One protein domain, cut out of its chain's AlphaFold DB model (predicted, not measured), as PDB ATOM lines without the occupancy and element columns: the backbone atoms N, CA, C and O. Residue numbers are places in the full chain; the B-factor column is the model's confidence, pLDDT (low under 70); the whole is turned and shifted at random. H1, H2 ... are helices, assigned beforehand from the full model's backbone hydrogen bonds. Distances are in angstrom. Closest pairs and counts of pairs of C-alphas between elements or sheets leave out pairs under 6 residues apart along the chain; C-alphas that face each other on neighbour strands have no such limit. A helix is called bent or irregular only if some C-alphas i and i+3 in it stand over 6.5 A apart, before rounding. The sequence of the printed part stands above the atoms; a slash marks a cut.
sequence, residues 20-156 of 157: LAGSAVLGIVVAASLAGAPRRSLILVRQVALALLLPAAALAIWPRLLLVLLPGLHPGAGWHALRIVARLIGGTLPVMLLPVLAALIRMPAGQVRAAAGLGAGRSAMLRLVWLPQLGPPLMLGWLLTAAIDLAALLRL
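Overview. This is residues 20 to 156 of the 157 residues of an uncharacterized protein of Lichenicola cladoniae (UniProt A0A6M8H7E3). What shape? Long helices stack loosely: H2 folds back on H3a, H5b crosses H3a, H1 runs alongside, and H4 with H5a makes a hairpin head. Which parts? The 137 printed residues include five named helices, H1 to H5 in order, and no named strand: all helix. The whole is loose, with radius of gyration of the C-alphas 18.8 A and spans 60 by 34 by 30 A.

Along the chain. Where to start? H1, residues 20 to 34, begins at C-alpha 20 (61.249, 8.149, -122.978); H2 is residues 39 to 69, H4 109 to 117. Which bend? H3, residues 77 to 106, and H5, 122 to 154, each one helix by hydrogen bonds, are bent: C-alphas 96 and 99 are 7.0 A apart, 133 and 136 6.7 A. H5's second arm, H5b, ends at C-alpha 154 (47.069, 1.468, -115.410).

Arrangement. What touches? H2, with residues 52 to 63 alone, touches arm H3a in a hairpin, closest C-alphas Ala 56 and Gly 90, 4.1 A. Which backbones are complete? In H1, H3b, H4 and H5b every O i to N i+4 pair is within hydrogen-bond range.

Size, cuts and confidence. Any cut? The printed part has no cut, and no link is long. How confident? The model has pLDDT under 70 at 70 printed residues.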
ATOM      1  N   LEU A  20      60.994   7.347-121.774       46.78
ATOM      2  CA  LEU A  20      61.249   8.149-122.978       46.78
ATOM      3  C   LEU A  20      60.006   8.926-123.441       46.78
ATOM      4  O   LEU A  20      60.119  10.068-123.870       46.78
ATOM      5  N   ALA A  21      58.811   8.349-123.314       49.81
ATOM      6  CA  ALA A  21      57.557   9.044-123.590       49.81
ATOM      7  C   ALA A  21      57.296  10.147-122.554       49.81
ATOM      8  O   ALA A  21      56.904  11.250-122.922       49.81
ATOM      9  N   GLY A  22      57.583   9.883-121.275       49.97
ATOM     10  CA  GLY A  22      57.510  10.880-120.207       49.97
ATOM     11  C   GLY A  22      58.459  12.055-120.446       49.97
ATOM     12  O   GLY A  22      58.039  13.205-120.335       49.97
ATOM     13  N   SER A  23      59.705  11.793-120.860       52.03
ATOM     14  CA  SER A  23      60.669  12.852-121.188       52.03
ATOM     15  C   SER A  23      60.311  13.613-122.470       52.03
ATOM     16  O   SER A  23      60.503  14.827-122.523       52.03
ATOM     17  N   ALA A  24      59.728  12.945-123.472       48.09
ATOM     18  CA  ALA A  24      59.244  13.583-124.696       48.09
ATOM     19  C   ALA A  24      58.046  14.509-124.431       48.09
ATOM     20  O   ALA A  24      58.031  15.642-124.908       48.09
ATOM     21  N   VAL A  25      57.081  14.075-123.611       49.78
ATOM     22  CA  VAL A  25      55.945  14.910-123.185       49.78
ATOM     23  C   VAL A  25      56.435  16.107-122.371       49.78
ATOM     24  O   VAL A  25      55.993  17.227-122.615       49.78
ATOM     25  N   LEU A  26      57.415  15.913-121.482       55.00
ATOM     26  CA  LEU A  26      58.066  17.009-120.757       55.00
ATOM     27  C   LEU A  26      58.736  18.004-121.709       55.00
ATOM     28  O   LEU A  26      58.574  19.212-121.554       55.00
ATOM     29  N   GLY A  27      59.437  17.502-122.727       54.19
ATOM     30  CA  GLY A  27      60.053  18.315-123.771       54.19
ATOM     31  C   GLY A  27      59.036  19.148-124.551       54.19
ATOM     32  O   GLY A  27      59.271  20.331-124.780       54.19
ATOM     33  N   ILE A  28      57.881  18.566-124.890       53.81
ATOM     34  CA  ILE A  28      56.791  19.245-125.609       53.81
ATOM     35  C   ILE A  28      56.106  20.292-124.724       53.81
ATOM     36  O   ILE A  28      55.874  21.407-125.179       53.81
ATOM     37  N   VAL A  29      55.836  19.985-123.450       54.53
ATOM     38  CA  VAL A  29      55.232  20.932-122.494       54.53
ATOM     39  C   VAL A  29      56.175  22.102-122.208       54.53
ATOM     40  O   VAL A  29      55.736  23.255-122.160       54.53
ATOM     41  N   VAL A  30      57.479  21.838-122.087       60.59
ATOM     42  CA  VAL A  30      58.509  22.877-121.971       60.59
ATOM     43  C   VAL A  30      58.569  23.715-123.247       60.59
ATOM     44  O   VAL A  30      58.523  24.938-123.159       60.59
ATOM     45  N   ALA A  31      58.600  23.097-124.430       54.59
ATOM     46  CA  ALA A  31      58.627  23.809-125.707       54.59
ATOM     47  C   ALA A  31      57.376  24.683-125.920       54.59
ATOM     48  O   ALA A  31      57.500  25.845-126.309       54.59
ATOM     49  N   ALA A  32      56.188  24.174-125.581       54.44
ATOM     50  CA  ALA A  32      54.927  24.912-125.640       54.44
ATOM     51  C   ALA A  32      54.893  26.083-124.641       54.44
ATOM     52  O   ALA A  32      54.439  27.174-124.975       54.44
ATOM     53  N   SER A  33      55.451  25.895-123.441       56.06
ATOM     54  CA  SER A  33      55.566  26.957-122.430       56.06
ATOM     55  C   SER A  33      56.563  28.054-122.823       56.06
ATOM     56  O   SER A  33      56.461  29.187-122.349       56.06
ATOM     57  N   LEU A  34      57.525  27.735-123.695       51.56
ATOM     58  CA  LEU A  34      58.561  28.649-124.179       51.56
ATOM     59  C   LEU A  34      58.144  29.458-125.415       51.56
ATOM     60  O   LEU A  34      58.754  30.493-125.678       51.56
ATOM     61  N   ALA A  35      57.100  29.041-126.139       53.47
ATOM     62  CA  ALA A  35      56.643  29.695-127.369       53.47
ATOM     63  C   ALA A  35      56.155  31.149-127.170       53.47
ATOM     64  O   ALA A  35      56.102  31.910-128.132       53.47
ATOM     65  N   GLY A  36      55.848  31.559-125.932       53.50
ATOM     66  CA  GLY A  36      55.424  32.924-125.589       53.50
ATOM     67  C   GLY A  36      56.432  33.751-124.777       53.50
ATOM     68  O   GLY A  36      56.086  34.842-124.328       53.50
ATOM     69  N   ALA A  37      57.649  33.252-124.524       58.47
ATOM     70  CA  ALA A  37      58.607  33.906-123.626       58.47
ATOM     71  C   ALA A  37      59.623  34.798-124.377       58.47
ATOM     72  O   ALA A  37      60.119  34.417-125.439       58.47
ATOM     73  N   PRO A  38      60.019  35.965-123.828       66.06
ATOM     74  CA  PRO A  38      61.063  36.798-124.424       66.06
ATOM     75  C   PRO A  38      62.408  36.046-124.499       66.06
ATOM     76  O   PRO A  38      62.773  35.307-123.582       66.06
ATOM     77  N   ARG A  39      63.181  36.259-125.581       63.91
ATOM     78  CA  ARG A  39      64.408  35.493-125.927       63.91
ATOM     79  C   ARG A  39      65.412  35.307-124.777       63.91
ATOM     80  O   ARG A  39      66.038  34.255-124.693       63.91
ATOM     81  N   ARG A  40      65.573  36.296-123.887       63.50
ATOM     82  CA  ARG A  40      66.487  36.202-122.728       63.50
ATOM     83  C   ARG A  40      66.010  35.195-121.678       63.50
ATOM     84  O   ARG A  40      66.824  34.437-121.159       63.50
ATOM     85  N   SER A  41      64.708  35.147-121.409       56.00
ATOM     86  CA  SER A  41      64.121  34.188-120.470       56.00
ATOM     87  C   SER A  41      64.254  32.763-120.999       56.00
ATOM     88  O   SER A  41      64.592  31.861-120.246       56.00
ATOM     89  N   LEU A  42      64.108  32.580-122.314       61.88
ATOM     90  CA  LEU A  42      64.275  31.304-123.016       61.88
ATOM     91  C   LEU A  42      65.649  30.652-122.774       61.88
ATOM     92  O   LEU A  42      65.727  29.444-122.555       61.88
ATOM     93  N   ILE A  43      66.728  31.443-122.755       70.88
ATOM     94  CA  ILE A  43      68.092  30.946-122.499       70.88
ATOM     95  C   ILE A  43      68.237  30.488-121.045       70.88
ATOM     96  O   ILE A  43      68.750  29.397-120.803       70.88
ATOM     97  N   LEU A  44      67.744  31.280-120.088       61.97
ATOM     98  CA  LEU A  44      67.796  30.943-118.662       61.97
ATOM     99  C   LEU A  44      66.955  29.705-118.341       61.97
ATOM    100  O   LEU A  44      67.445  28.798-117.677       61.97
ATOM    101  N   VAL A  45      65.729  29.614-118.868       57.44
ATOM    102  CA  VAL A  45      64.887  28.422-118.685       57.44
ATOM    103  C   VAL A  45      65.561  27.196-119.284       57.44
ATOM    104  O   VAL A  45      65.603  26.156-118.638       57.44
ATOM    105  N   ARG A  46      66.129  27.307-120.490       63.06
ATOM    106  CA  ARG A  46      66.837  26.197-121.133       63.06
ATOM    107  C   ARG A  46      68.045  25.744-120.313       63.06
ATOM    108  O   ARG A  46      68.251  24.544-120.177       63.06
ATOM    109  N   GLN A  47      68.827  26.671-119.761       70.00
ATOM    110  CA  GLN A  47      69.969  26.334-118.910       70.00
ATOM    111  C   GLN A  47      69.537  25.684-117.596       70.00
ATOM    112  O   GLN A  47      70.124  24.679-117.214       70.00
ATOM    113  N   VAL A  48      68.488  26.192-116.947       61.31
ATOM    114  CA  VAL A  48      67.938  25.605-115.715       61.31
ATOM    115  C   VAL A  48      67.338  24.225-115.986       61.31
ATOM    116  O   VAL A  48      67.597  23.287-115.239       61.31
ATOM    117  N   ALA A  49      66.600  24.068-117.084       61.41
ATOM    118  CA  ALA A  49      66.049  22.785-117.498       61.41
ATOM    119  C   ALA A  49      67.164  21.774-117.780       61.41
ATOM    120  O   ALA A  49      67.109  20.663-117.266       61.41
ATOM    121  N   LEU A  50      68.209  22.155-118.523       64.62
ATOM    122  CA  LEU A  50      69.369  21.291-118.755       64.62
ATOM    123  C   LEU A  50      70.099  20.961-117.450       64.62
ATOM    124  O   LEU A  50      70.425  19.800-117.227       64.62
ATOM    125  N   ALA A  51      70.300  21.943-116.571       62.94
ATOM    126  CA  ALA A  51      70.951  21.758-115.276       62.94
ATOM    127  C   ALA A  51      70.153  20.859-114.320       62.94
ATOM    128  O   ALA A  51      70.755  20.242-113.451       62.94
ATOM    129  N   LEU A  52      68.830  20.756-114.478       59.00
ATOM    130  CA  LEU A  52      67.982  19.828-113.722       59.00
ATOM    131  C   LEU A  52      67.879  18.453-114.395       59.00
ATOM    132  O   LEU A  52      67.905  17.430-113.713       59.00
ATOM    133  N   LEU A  53      67.803  18.415-115.728       60.28
ATOM    134  CA  LEU A  53      67.673  17.184-116.511       60.28
ATOM    135  C   LEU A  53      68.966  16.362-116.536       60.28
ATOM    136  O   LEU A  53      68.894  15.139-116.494       60.28
ATOM    137  N   LEU A  54      70.141  16.998-116.571       64.56
ATOM    138  CA  LEU A  54      71.444  16.318-116.554       64.56
ATOM    139  C   LEU A  54      71.676  15.473-115.291       64.56
ATOM    140  O   LEU A  54      71.938  14.279-115.438       64.56
ATOM    141  N   PRO A  55      71.570  16.015-114.063       58.66
ATOM    142  CA  PRO A  55      71.746  15.223-112.850       58.66
ATOM    143  C   PRO A  55      70.626  14.199-112.671       58.66
ATOM    144  O   PRO A  55      70.897  13.094-112.218       58.66
ATOM    145  N   ALA A  56      69.396  14.509-113.085       60.25
ATOM    146  CA  ALA A  56      68.295  13.550-113.091       60.25
ATOM    147  C   ALA A  56      68.571  12.349-114.017       60.25
ATOM    148  O   ALA A  56      68.422  11.196-113.606       60.25
ATOM    149  N   ALA A  57      69.042  12.604-115.241       63.06
ATOM    150  CA  ALA A  57      69.448  11.569-116.185       63.06
ATOM    151  C   ALA A  57      70.662  10.783-115.669       63.06
ATOM    152  O   ALA A  57      70.670   9.554-115.728       63.06
ATOM    153  N   ALA A  58      71.654  11.471-115.097       65.75
ATOM    154  CA  ALA A  58      72.812  10.839-114.480       65.75
ATOM    155  C   ALA A  58      72.392   9.916-113.327       65.75
ATOM    156  O   ALA A  58      72.793   8.759-113.317       65.75
ATOM    157  N   LEU A  59      71.519  10.365-112.419       61.06
ATOM    158  CA  LEU A  59      70.987   9.568-111.305       61.06
ATOM    159  C   LEU A  59      70.116   8.393-111.766       61.06
ATOM    160  O   LEU A  59      70.095   7.355-111.108       61.06
ATOM    161  N   ALA A  60      69.422   8.513-112.899       62.09
ATOM    162  CA  ALA A  60      68.657   7.412-113.481       62.09
ATOM    163  C   ALA A  60      69.559   6.340-114.128       62.09
ATOM    164  O   ALA A  60      69.227   5.151-114.113       62.09
ATOM    165  N   ILE A  61      70.699   6.751-114.694       66.38
ATOM    166  CA  ILE A  61      71.664   5.876-115.375       66.38
ATOM    167  C   ILE A  61      72.663   5.258-114.382       66.38
ATOM    168  O   ILE A  61      73.034   4.091-114.526       66.38
ATOM    169  N   TRP A  62      73.055   5.999-113.346       63.78
ATOM    170  CA  TRP A  62      74.089   5.638-112.370       63.78
ATOM    171  C   TRP A  62      73.926   4.240-111.747       63.78
ATOM    172  O   TRP A  62      74.905   3.494-111.729       63.78
ATOM    173  N   PRO A  63      72.722   3.787-111.334       62.62
ATOM    174  CA  PRO A  63      72.546   2.455-110.755       62.62
ATOM    175  C   PRO A  63      72.802   1.328-111.761       62.62
ATOM    176  O   PRO A  63      73.212   0.238-111.372       62.62
ATOM    177  N   ARG A  64      72.554   1.565-113.059       65.75
ATOM    178  CA  ARG A  64      72.874   0.601-114.123       65.75
ATOM    179  C   ARG A  64      74.373   0.558-114.382       65.75
ATOM    180  O   ARG A  64      74.925  -0.524-114.525       65.75
ATOM    181  N   LEU A  65      75.017   1.723-114.391       65.88
ATOM    182  CA  LEU A  65      76.460   1.851-114.580       65.88
ATOM    183  C   LEU A  65      77.235   1.172-113.436       65.88
ATOM    184  O   LEU A  65      78.191   0.449-113.693       65.88
ATOM    185  N   LEU A  66      76.747   1.290-112.198       64.06
ATOM    186  CA  LEU A  66      77.275   0.580-111.025       64.06
ATOM    187  C   LEU A  66      77.163  -0.947-111.130       64.06
ATOM    188  O   LEU A  66      78.090  -1.642-110.732       64.06
ATOM    189  N   LEU A  67      76.069  -1.471-111.694       63.34
ATOM    190  CA  LEU A  67      75.899  -2.916-111.912       63.34
ATOM    191  C   LEU A  67      76.829  -3.464-113.002       63.34
ATOM    192  O   LEU A  67      77.244  -4.615-112.924       63.34
ATOM    193  N   VAL A  68      77.154  -2.645-114.007       65.00
ATOM    194  CA  VAL A  68      78.114  -3.004-115.063       65.00
ATOM    195  C   VAL A  68      79.554  -2.932-114.545       65.00
ATOM    196  O   VAL A  68      80.360  -3.795-114.874       65.00
ATOM    197  N   LEU A  69      79.876  -1.924-113.727       66.25
ATOM    198  CA  LEU A  69      81.232  -1.696-113.217       66.25
ATOM    199  C   LEU A  69      81.600  -2.581-112.015       66.25
ATOM    200  O   LEU A  69      82.772  -2.906-111.853       66.25
ATOM    201  N   LEU A  70      80.640  -2.968-111.167       66.44
ATOM    202  CA  LEU A  70      80.879  -3.818-109.993       66.44
ATOM    203  C   LEU A  70      79.928  -5.032-109.979       66.44
ATOM    204  O   LEU A  70      78.954  -5.051-109.221       66.44
ATOM    205  N   PRO A  71      80.225  -6.091-110.755       56.53
ATOM    206  CA  PRO A  71      79.384  -7.290-110.844       56.53
ATOM    207  C   PRO A  71      79.271  -8.105-109.536       56.53
ATOM    208  O   PRO A  71      78.472  -9.033-109.469       56.53
ATOM    209  N   GLY A  72      80.039  -7.766-108.490       59.38
ATOM    210  CA  GLY A  72      80.010  -8.427-107.175       59.38
ATOM    211  C   GLY A  72      79.068  -7.799-106.136       59.38
ATOM    212  O   GLY A  72      78.907  -8.349-105.049       59.38
ATOM    213  N   LEU A  73      78.440  -6.656-106.436       61.78
ATOM    214  CA  LEU A  73      77.461  -6.021-105.548       61.78
ATOM    215  C   LEU A  73      76.136  -6.789-105.626       61.78
ATOM    216  O   LEU A  73      75.278  -6.513-106.465       61.78
ATOM    217  N   HIS A  74      75.976  -7.784-104.752       61.06
ATOM    218  CA  HIS A  74      74.720  -8.514-104.635       61.06
ATOM    219  C   HIS A  74      73.579  -7.535-104.297       61.06
ATOM    220  O   HIS A  74      73.675  -6.795-103.311       61.06
ATOM    221  N   PRO A  75      72.485  -7.513-105.080       60.12
ATOM    222  CA  PRO A  75      71.353  -6.641-104.817       60.12
ATOM    223  C   PRO A  75      70.596  -7.147-103.584       60.12
ATOM    224  O   PRO A  75      69.689  -7.967-103.680       60.12
ATOM    225  N   GLY A  76      70.984  -6.666-102.405       70.44
ATOM    226  CA  GLY A  76      70.167  -6.782-101.200       70.44
ATOM    227  C   GLY A  76      68.922  -5.887-101.279       70.44
ATOM    228  O   GLY A  76      68.797  -5.039-102.166       70.44
ATOM    229  N   ALA A  77      68.013  -6.017-100.310       60.41
ATOM    230  CA  ALA A  77      66.774  -5.227-100.244       60.41
ATOM    231  C   ALA A  77      67.008  -3.699-100.308       60.41
ATOM    232  O   ALA A  77      66.235  -2.974-100.937       60.41
ATOM    233  N   GLY A  78      68.122  -3.210 -99.747       64.88
ATOM    234  CA  GLY A  78      68.510  -1.796 -99.810       64.88
ATOM    235  C   GLY A  78      68.813  -1.286-101.227       64.88
ATOM    236  O   GLY A  78      68.567  -0.120-101.528       64.88
ATOM    237  N   TRP A  79      69.266  -2.156-102.136       68.44
ATOM    238  CA  TRP A  79      69.551  -1.788-103.526       68.44
ATOM    239  C   TRP A  79      68.271  -1.526-104.324       68.44
ATOM    240  O   TRP A  79      68.213  -0.606-105.141       68.44
ATOM    241  N   HIS A  80      67.219  -2.306-104.066       65.44
ATOM    242  CA  HIS A  80      65.911  -2.090-104.682       65.44
ATOM    243  C   HIS A  80      65.276  -0.784-104.210       65.44
ATOM    244  O   HIS A  80      64.814  -0.012-105.050       65.44
ATOM    245  N   ALA A  81      65.340  -0.493-102.907       62.66
ATOM    246  CA  ALA A  81      64.878   0.779-102.358       62.66
ATOM    247  C   ALA A  81      65.633   1.967-102.974       62.66
ATOM    248  O   ALA A  81      65.004   2.896-103.478       62.66
ATOM    249  N   LEU A  82      66.969   1.903-103.048       69.38
ATOM    250  CA  LEU A  82      67.780   2.962-103.654       69.38
ATOM    251  C   LEU A  82      67.455   3.166-105.139       69.38
ATOM    252  O   LEU A  82      67.349   4.300-105.594       69.38
ATOM    253  N   ARG A  83      67.239   2.087-105.904       68.38
ATOM    254  CA  ARG A  83      66.833   2.175-107.317       68.38
ATOM    255  C   ARG A  83      65.460   2.814-107.497       68.38
ATOM    256  O   ARG A  83      65.268   3.548-108.463       68.38
ATOM    257  N   ILE A  84      64.507   2.495-106.622       65.94
ATOM    258  CA  ILE A  84      63.157   3.069-106.647       65.94
ATOM    259  C   ILE A  84      63.234   4.559-106.312       65.94
ATOM    260  O   ILE A  84      62.712   5.371-107.067       65.94
ATOM    261  N   VAL A  85      63.970   4.921-105.260       65.25
ATOM    262  CA  VAL A  85      64.188   6.316-104.856       65.25
ATOM    263  C   VAL A  85      64.917   7.103-105.946       65.25
ATOM    264  O   VAL A  85      64.469   8.182-106.308       65.25
ATOM    265  N   ALA A  86      65.982   6.561-106.541       66.88
ATOM    266  CA  ALA A  86      66.702   7.215-107.633       66.88
ATOM    267  C   ALA A  86      65.827   7.399-108.882       66.88
ATOM    268  O   ALA A  86      65.919   8.427-109.548       66.88
ATOM    269  N   ARG A  87      64.939   6.441-109.187       67.44
ATOM    270  CA  ARG A  87      63.948   6.584-110.265       67.44
ATOM    271  C   ARG A  87      62.891   7.629-109.953       67.44
ATOM    272  O   ARG A  87      62.578   8.417-110.837       67.44
ATOM    273  N   LEU A  88      62.366   7.641-108.731       64.12
ATOM    274  CA  LEU A  88      61.424   8.657-108.276       64.12
ATOM    275  C   LEU A  88      62.080  10.032-108.384       64.12
ATOM    276  O   LEU A  88      61.605  10.871-109.136       64.12
ATOM    277  N   ILE A  89      63.231  10.241-107.752       65.06
ATOM    278  CA  ILE A  89      63.928  11.532-107.762       65.06
ATOM    279  C   ILE A  89      64.343  11.935-109.188       65.06
ATOM    280  O   ILE A  89      64.130  13.073-109.583       65.06
ATOM    281  N   GLY A  90      64.895  11.026-109.993       66.31
ATOM    282  CA  GLY A  90      65.328  11.347-111.357       66.31
ATOM    283  C   GLY A  90      64.171  11.577-112.338       66.31
ATOM    284  O   GLY A  90      64.272  12.418-113.224       66.31
ATOM    285  N   GLY A  91      63.063  10.848-112.202       70.31
ATOM    286  CA  GLY A  91      61.941  10.920-113.141       70.31
ATOM    287  C   GLY A  91      60.881  11.950-112.760       70.31
ATOM    288  O   GLY A  91      60.409  12.694-113.615       70.31
ATOM    289  N   THR A  92      60.517  12.012-111.479       71.44
ATOM    290  CA  THR A  92      59.366  12.801-111.012       71.44
ATOM    291  C   THR A  92      59.736  14.210-110.571       71.44
ATOM    292  O   THR A  92      58.976  15.146-110.810       71.44
ATOM    293  N   LEU A  93      60.930  14.407-110.005       72.25
ATOM    294  CA  LEU A  93      61.362  15.720-109.522       72.25
ATOM    295  C   LEU A  93      61.394  16.790-110.634       72.25
ATOM    296  O   LEU A  93      60.912  17.897-110.390       72.25
ATOM    297  N   PRO A  94      61.872  16.506-111.867       75.69
ATOM    298  CA  PRO A  94      61.834  17.487-112.952       75.69
ATOM    299  C   PRO A  94      60.404  17.877-113.352       75.69
ATOM    300  O   PRO A  94      60.136  19.053-113.594       75.69
ATOM    301  N   VAL A  95      59.483  16.902-113.384       78.38
ATOM    302  CA  VAL A  95      58.056  17.132-113.668       78.38
ATOM    303  C   VAL A  95      57.456  18.032-112.590       78.38
ATOM    304  O   VAL A  95      56.803  19.027-112.896       78.38
ATOM    305  N   MET A  96      57.715  17.700-111.325       79.06
ATOM    306  CA  MET A  96      57.173  18.399-110.168       79.06
ATOM    307  C   MET A  96      57.660  19.852-110.093       79.06
ATOM    308  O   MET A  96      56.901  20.740-109.710       79.06
ATOM    309  N   LEU A  97      58.913  20.114-110.473       80.62
ATOM    310  CA  LEU A  97      59.501  21.454-110.430       80.62
ATOM    311  C   LEU A  97      59.105  22.337-111.619       80.62
ATOM    312  O   LEU A  97      59.242  23.557-111.530       80.62
ATOM    313  N   LEU A  98      58.594  21.772-112.716       82.94
ATOM    314  CA  LEU A  98      58.277  22.536-113.926       82.94
ATOM    315  C   LEU A  98      57.287  23.692-113.682       82.94
ATOM    316  O   LEU A  98      57.590  24.828-114.066       82.94
ATOM    317  N   PRO A  99      56.133  23.466-113.021       82.50
ATOM    318  CA  PRO A  99      55.169  24.531-112.763       82.50
ATOM    319  C   PRO A  99      55.720  25.566-111.783       82.50
ATOM    320  O   PRO A  99      55.422  26.753-111.901       82.50
ATOM    321  N   VAL A 100      56.554  25.125-110.837       83.38
ATOM    322  CA  VAL A 100      57.215  25.992-109.856       83.38
ATOM    323  C   VAL A 100      58.165  26.950-110.567       83.38
ATOM    324  O   VAL A 100      58.096  28.156-110.348       83.38
ATOM    325  N   LEU A 101      58.997  26.444-111.481       84.56
ATOM    326  CA  LEU A 101      59.879  27.273-112.302       84.56
ATOM    327  C   LEU A 101      59.085  28.258-113.161       84.56
ATOM    328  O   LEU A 101      59.418  29.441-113.200       84.56
ATOM    329  N   ALA A 102      58.011  27.800-113.809       83.12
ATOM    330  CA  ALA A 102      57.149  28.661-114.615       83.12
ATOM    331  C   ALA A 102      56.527  29.798-113.785       83.12
ATOM    332  O   ALA A 102      56.466  30.938-114.250       83.12
ATOM    333  N   ALA A 103      56.108  29.509-112.552       85.00
ATOM    334  CA  ALA A 103      55.586  30.510-111.629       85.00
ATOM    335  C   ALA A 103      56.666  31.502-111.178       85.00
ATOM    336  O   ALA A 103      56.432  32.708-111.211       85.00
ATOM    337  N   LEU A 104      57.867  31.017-110.849       83.81
ATOM    338  CA  LEU A 104      59.002  31.866-110.475       83.81
ATOM    339  C   LEU A 104      59.388  32.847-111.588       83.81
ATOM    340  O   LEU A 104      59.649  34.013-111.316       83.81
ATOM    341  N   ILE A 105      59.374  32.403-112.847       84.19
ATOM    342  CA  ILE A 105      59.700  33.255-114.004       84.19
ATOM    343  C   ILE A 105      58.654  34.360-114.211       84.19
ATOM    344  O   ILE A 105      58.987  35.442-114.692       84.19
ATOM    345  N   ARG A 106      57.392  34.097-113.862       84.25
ATOM    346  CA  ARG A 106      56.284  35.057-113.990       84.25
ATOM    347  C   ARG A 106      56.145  35.979-112.777       84.25
ATOM    348  O   ARG A 106      55.323  36.893-112.810       84.25
ATOM    349  N   MET A 107      56.921  35.753-111.719       83.25
ATOM    350  CA  MET A 107      56.787  36.476-110.463       83.25
ATOM    351  C   MET A 107      57.196  37.953-110.628       83.25
ATOM    352  O   MET A 107      58.320  38.239-111.057       83.25
ATOM    353  N   PRO A 108      56.335  38.927-110.280       84.44
ATOM    354  CA  PRO A 108      56.673  40.337-110.426       84.44
ATOM    355  C   PRO A 108      57.774  40.748-109.440       84.44
ATOM    356  O   PRO A 108      57.563  40.788-108.227       84.44
ATOM    357  N   ALA A 109      58.929  41.178-109.955       86.88
ATOM    358  CA  ALA A 109      60.048  41.660-109.133       86.88
ATOM    359  C   ALA A 109      59.684  42.860-108.227       86.88
ATOM    360  O   ALA A 109      60.407  43.176-107.281       86.88
ATOM    361  N   GLY A 110      58.578  43.560-108.510       88.69
ATOM    362  CA  GLY A 110      58.052  44.633-107.664       88.69
ATOM    363  C   GLY A 110      57.591  44.154-106.284       88.69
ATOM    364  O   GLY A 110      57.852  44.834-105.299       88.69
ATOM    365  N   GLN A 111      56.993  42.962-106.181       88.56
ATOM    366  CA  GLN A 111      56.457  42.446-104.913       88.56
ATOM    367  C   GLN A 111      57.568  42.078-103.927       88.56
ATOM    368  O   GLN A 111      57.491  42.404-102.745       88.56
ATOM    369  N   VAL A 112      58.644  41.463-104.426       86.69
ATOM    370  CA  VAL A 112      59.818  41.117-103.609       86.69
ATOM    371  C   VAL A 112      60.512  42.380-103.097       86.69
ATOM    372  O   VAL A 112      60.880  42.452-101.927       86.69
ATOM    373  N   ARG A 113      60.642  43.409-103.947       90.50
ATOM    374  CA  ARG A 113      61.233  44.701-103.563       90.50
ATOM    375  C   ARG A 113      60.370  45.473-102.569       90.50
ATOM    376  O   ARG A 113      60.914  46.031-101.624       90.50
ATOM    377  N   ALA A 114      59.049  45.467-102.739       92.25
ATOM    378  CA  ALA A 114      58.129  46.096-101.795       92.25
ATOM    379  C   ALA A 114      58.205  45.432-100.410       92.25
ATOM    380  O   ALA A 114      58.365  46.121 -99.408       92.25
ATOM    381  N   ALA A 115      58.198  44.096-100.352       89.62
ATOM    382  CA  ALA A 115      58.374  43.366 -99.097       89.62
ATOM    383  C   ALA A 115      59.737  43.656 -98.439       89.62
ATOM    384  O   ALA A 115      59.811  43.796 -97.220       89.62
ATOM    385  N   ALA A 116      60.801  43.803 -99.238       90.25
ATOM    386  CA  ALA A 116      62.121  44.201 -98.747       90.25
ATOM    387  C   ALA A 116      62.112  45.611 -98.146       90.25
ATOM    388  O   ALA A 116      62.664  45.819 -97.069       90.25
ATOM    389  N   GLY A 117      61.456  46.562 -98.819       95.12
ATOM    390  CA  GLY A 117      61.310  47.943 -98.353       95.12
ATOM    391  C   GLY A 117      60.525  48.065 -97.045       95.12
ATOM    392  O   GLY A 117      60.770  48.985 -96.274       95.12
ATOM    393  N   LEU A 118      59.645  47.103 -96.754       95.12
ATOM    394  CA  LEU A 118      58.921  46.993 -95.483       95.12
ATOM    395  C   LEU A 118      59.733  46.306 -94.366       95.12
ATOM    396  O   LEU A 118      59.194  46.019 -93.301       95.12
ATOM    397  N   GLY A 119      61.014  46.003 -94.596       95.44
ATOM    398  CA  GLY A 119      61.883  45.368 -93.603       95.44
ATOM    399  C   GLY A 119      61.618  43.875 -93.394       95.44
ATOM    400  O   GLY A 119      62.079  43.303 -92.405       95.44
ATOM    401  N   ALA A 120      60.895  43.206 -94.302       92.56
ATOM    402  CA  ALA A 120      60.658  41.773 -94.180       92.56
ATOM    403  C   ALA A 120      61.975  40.990 -94.335       92.56
ATOM    404  O   ALA A 120      62.622  41.018 -95.383       92.56
ATOM    405  N   GLY A 121      62.363  40.245 -93.297       89.75
ATOM    406  CA  GLY A 121      63.521  39.350 -93.348       89.75
ATOM    407  C   GLY A 121      63.337  38.189 -94.337       89.75
ATOM    408  O   GLY A 121      62.225  37.882 -94.766       89.75
ATOM    409  N   ARG A 122      64.427  37.475 -94.659       87.88
ATOM    410  CA  ARG A 122      64.429  36.370 -95.648       87.88
ATOM    411  C   ARG A 122      63.362  35.302 -95.379       87.88
ATOM    412  O   ARG A 122      62.678  34.868 -96.300       87.88
ATOM    413  N   SER A 123      63.195  34.910 -94.114       88.62
ATOM    414  CA  SER A 123      62.179  33.929 -93.705       88.62
ATOM    415  C   SER A 123      60.750  34.458 -93.906       88.62
ATOM    416  O   SER A 123      59.892  33.759 -94.445       88.62
ATOM    417  N   ALA A 124      60.508  35.728 -93.560       86.56
ATOM    418  CA  ALA A 124      59.215  36.376 -93.759       86.56
ATOM    419  C   ALA A 124      58.881  36.528 -95.250       86.56
ATOM    420  O   ALA A 124      57.761  36.233 -95.648       86.56
ATOM    421  N   MET A 125      59.855  36.891 -96.093       88.69
ATOM    422  CA  MET A 125      59.675  36.905 -97.548       88.69
ATOM    423  C   MET A 125      59.302  35.529 -98.087       88.69
ATOM    424  O   MET A 125      58.345  35.412 -98.850       88.69
ATOM    425  N   LEU A 126      60.034  34.486 -97.684       86.88
ATOM    426  CA  LEU A 126      59.763  33.133 -98.149       86.88
ATOM    427  C   LEU A 126      58.339  32.710 -97.782       86.88
ATOM    428  O   LEU A 126      57.612  32.226 -98.637       86.88
ATOM    429  N   ARG A 127      57.907  32.962 -96.544       87.62
ATOM    430  CA  ARG A 127      56.592  32.543 -96.050       87.62
ATOM    431  C   ARG A 127      55.427  33.407 -96.544       87.62
ATOM    432  O   ARG A 127      54.362  32.861 -96.803       87.62
ATOM    433  N   LEU A 128      55.599  34.726 -96.643       90.56
ATOM    434  CA  LEU A 128      54.509  35.671 -96.935       90.56
ATOM    435  C   LEU A 128      54.410  36.055 -98.412       90.56
ATOM    436  O   LEU A 128      53.343  36.461 -98.859       90.56
ATOM    437  N   VAL A 129      55.501  35.938 -99.172       90.88
ATOM    438  CA  VAL A 129      55.536  36.342-100.585       90.88
ATOM    439  C   VAL A 129      55.702  35.126-101.487       90.88
ATOM    440  O   VAL A 129      54.905  34.933-102.398       90.88
ATOM    441  N   TRP A 130      56.703  34.282-101.225       87.94
ATOM    442  CA  TRP A 130      57.036  33.175-102.125       87.94
ATOM    443  C   TRP A 130      56.093  31.984-101.952       87.94
ATOM    444  O   TRP A 130      55.505  31.528-102.924       87.94
ATOM    445  N   LEU A 131      55.904  31.496-100.725       87.88
ATOM    446  CA  LEU A 131      55.115  30.295-100.438       87.88
ATOM    447  C   LEU A 131      53.664  30.377-100.950       87.88
ATOM    448  O   LEU A 131      53.229  29.422-101.588       87.88
ATOM    449  N   PRO A 132      52.917  31.486-100.762       88.94
ATOM    450  CA  PRO A 132      51.538  31.580-101.244       88.94
ATOM    451  C   PRO A 132      51.451  31.557-102.773       88.94
ATOM    452  O   PRO A 132      50.492  31.037-103.334       88.94
ATOM    453  N   GLN A 133      52.471  32.087-103.451       88.06
ATOM    454  CA  GLN A 133      52.544  32.113-104.912       88.06
ATOM    455  C   GLN A 133      53.042  30.787-105.492       88.06
ATOM    456  O   GLN A 133      52.627  30.392-106.579       88.06
ATOM    457  N   LEU A 134      53.908  30.083-104.758       85.75
ATOM    458  CA  LEU A 134      54.431  28.777-105.144       85.75
ATOM    459  C   LEU A 134      53.520  27.615-104.732       85.75
ATOM    460  O   LEU A 134      53.660  26.527-105.277       85.75
ATOM    461  N   GLY A 135      52.568  27.826-103.821       86.69
ATOM    462  CA  GLY A 135      51.626  26.800-103.368       86.69
ATOM    463  C   GLY A 135      50.825  26.161-104.511       86.69
ATOM    464  O   GLY A 135      50.945  24.954-104.718       86.69
ATOM    465  N   PRO A 136      50.060  26.937-105.304       90.06
ATOM    466  CA  PRO A 136      49.315  26.400-106.443       90.06
ATOM    467  C   PRO A 136      50.175  25.637-107.472       90.06
ATOM    468  O   PRO A 136      49.802  24.520-107.831       90.06
ATOM    469  N   PRO A 137      51.333  26.151-107.940       84.94
ATOM    470  CA  PRO A 137      52.175  25.409-108.875       84.94
ATOM    471  C   PRO A 137      52.847  24.182-108.241       84.94
ATOM    472  O   PRO A 137      53.015  23.184-108.934       84.94
ATOM    473  N   LEU A 138      53.184  24.199-106.946       81.31
ATOM    474  CA  LEU A 138      53.644  22.996-106.239       81.31
ATOM    475  C   LEU A 138      52.562  21.911-106.232       81.31
ATOM    476  O   LEU A 138      52.847  20.757-106.549       81.31
ATOM    477  N   MET A 139      51.317  22.290-105.930       82.62
ATOM    478  CA  MET A 139      50.178  21.372-105.956       82.62
ATOM    479  C   MET A 139      49.936  20.823-107.365       82.62
ATOM    480  O   MET A 139      49.726  19.625-107.531       82.62
ATOM    481  N   LEU A 140      50.037  21.672-108.393       81.75
ATOM    482  CA  LEU A 140      49.925  21.249-109.788       81.75
ATOM    483  C   LEU A 140      51.047  20.281-110.190       81.75
ATOM    484  O   LEU A 140      50.777  19.274-110.837       81.75
ATOM    485  N   GLY A 141      52.293  20.551-109.793       80.50
ATOM    486  CA  GLY A 141      53.430  19.661-110.050       80.50
ATOM    487  C   GLY A 141      53.253  18.295-109.393       80.50
ATOM    488  O   GLY A 141      53.524  17.265-110.013       80.50
ATOM    489  N   TRP A 142      52.732  18.277-108.165       80.25
ATOM    490  CA  TRP A 142      52.391  17.046-107.458       80.25
ATOM    491  C   TRP A 142      51.268  16.268-108.157       80.25
ATOM    492  O   TRP A 142      51.425  15.077-108.416       80.25
ATOM    493  N   LEU A 143      50.182  16.941-108.552       79.94
ATOM    494  CA  LEU A 143      49.075  16.329-109.297       79.94
ATOM    495  C   LEU A 143      49.523  15.753-110.645       79.94
ATOM    496  O   LEU A 143      49.130  14.644-110.994       79.94
ATOM    497  N   LEU A 144      50.369  16.473-111.388       80.94
ATOM    498  CA  LEU A 144      50.928  15.991-112.655       80.94
ATOM    499  C   LEU A 144      51.773  14.735-112.454       80.94
ATOM    500  O   LEU A 144      51.660  13.785-113.222       80.94
ATOM    501  N   THR A 145      52.590  14.723-111.404       79.00
ATOM    502  CA  THR A 145      53.410  13.562-111.051       79.00
ATOM    503  C   THR A 145      52.528  12.358-110.722       79.00
ATOM    504  O   THR A 145      52.687  11.298-111.322       79.00
ATOM    505  N   ALA A 146      51.533  12.548-109.852       73.75
ATOM    506  CA  ALA A 146      50.583  11.506-109.480       73.75
ATOM    507  C   ALA A 146      49.799  10.971-110.691       73.75
ATOM    508  O   ALA A 146      49.586   9.766-110.803       73.75
ATOM    509  N   ALA A 147      49.409  11.843-111.627       78.69
ATOM    510  CA  ALA A 147      48.722  11.445-112.850       78.69
ATOM    511  C   ALA A 147      49.610  10.599-113.778       78.69
ATOM    512  O   ALA A 147      49.131   9.624-114.357       78.69
ATOM    513  N   ILE A 148      50.898  10.938-113.908       78.06
ATOM    514  CA  ILE A 148      51.864  10.153-114.696       78.06
ATOM    515  C   ILE A 148      52.072   8.774-114.067       78.06
ATOM    516  O   ILE A 148      52.030   7.770-114.779       78.06
ATOM    517  N   ASP A 149      52.253   8.717-112.748       72.81
ATOM    518  CA  ASP A 149      52.452   7.458-112.027       72.81
ATOM    519  C   ASP A 149      51.202   6.567-112.102       72.81
ATOM    520  O   ASP A 149      51.308   5.370-112.378       72.81
ATOM    521  N   LEU A 150      50.009   7.152-111.955       73.31
ATOM    522  CA  LEU A 150      48.741   6.440-112.111       73.31
ATOM    523  C   LEU A 150      48.568   5.904-113.539       73.31
ATOM    524  O   LEU A 150      48.201   4.745-113.721       73.31
ATOM    525  N   ALA A 151      48.874   6.709-114.559       75.38
ATOM    526  CA  ALA A 151      48.814   6.278-115.954       75.38
ATOM    527  C   ALA A 151      49.814   5.151-116.258       75.38
ATOM    528  O   ALA A 151      49.513   4.254-117.045       75.38
ATOM    529  N   ALA A 152      50.998   5.174-115.637       71.00
ATOM    530  CA  ALA A 152      51.970   4.094-115.752       71.00
ATOM    531  C   ALA A 152      51.465   2.801-115.096       71.00
ATOM    532  O   ALA A 152      51.636   1.729-115.671       71.00
ATOM    533  N   LEU A 153      50.807   2.899-113.936       68.31
ATOM    534  CA  LEU A 153      50.239   1.753-113.226       68.31
ATOM    535  C   LEU A 153      49.076   1.118-114.002       68.31
ATOM    536  O   LEU A 153      49.041  -0.099-114.150       68.31
ATOM    537  N   LEU A 154      48.187   1.933-114.578       76.69
ATOM    538  CA  LEU A 154      47.069   1.468-115.410       76.69
ATOM    539  C   LEU A 154      47.510   0.777-116.708       76.69
ATOM    540  O   LEU A 154      46.759  -0.017-117.251       76.69
ATOM    541  N   ARG A 155      48.711   1.068-117.224       71.12
ATOM    542  CA  ARG A 155      49.266   0.383-118.407       71.12
ATOM    543  C   ARG A 155      49.855  -0.993-118.101       71.12
ATOM    544  O   ARG A 155      50.185  -1.719-119.033       71.12
ATOM    545  N   LEU A 156      50.078  -1.300-116.824       64.69
ATOM    546  CA  LEU A 156      50.667  -2.559-116.368       64.69
ATOM    547  C   LEU A 156      49.619  -3.551-115.840       64.69
ATOM    548  O   LEU A 156      49.979  -4.699-115.587       64.69
TER     549      LEU A 156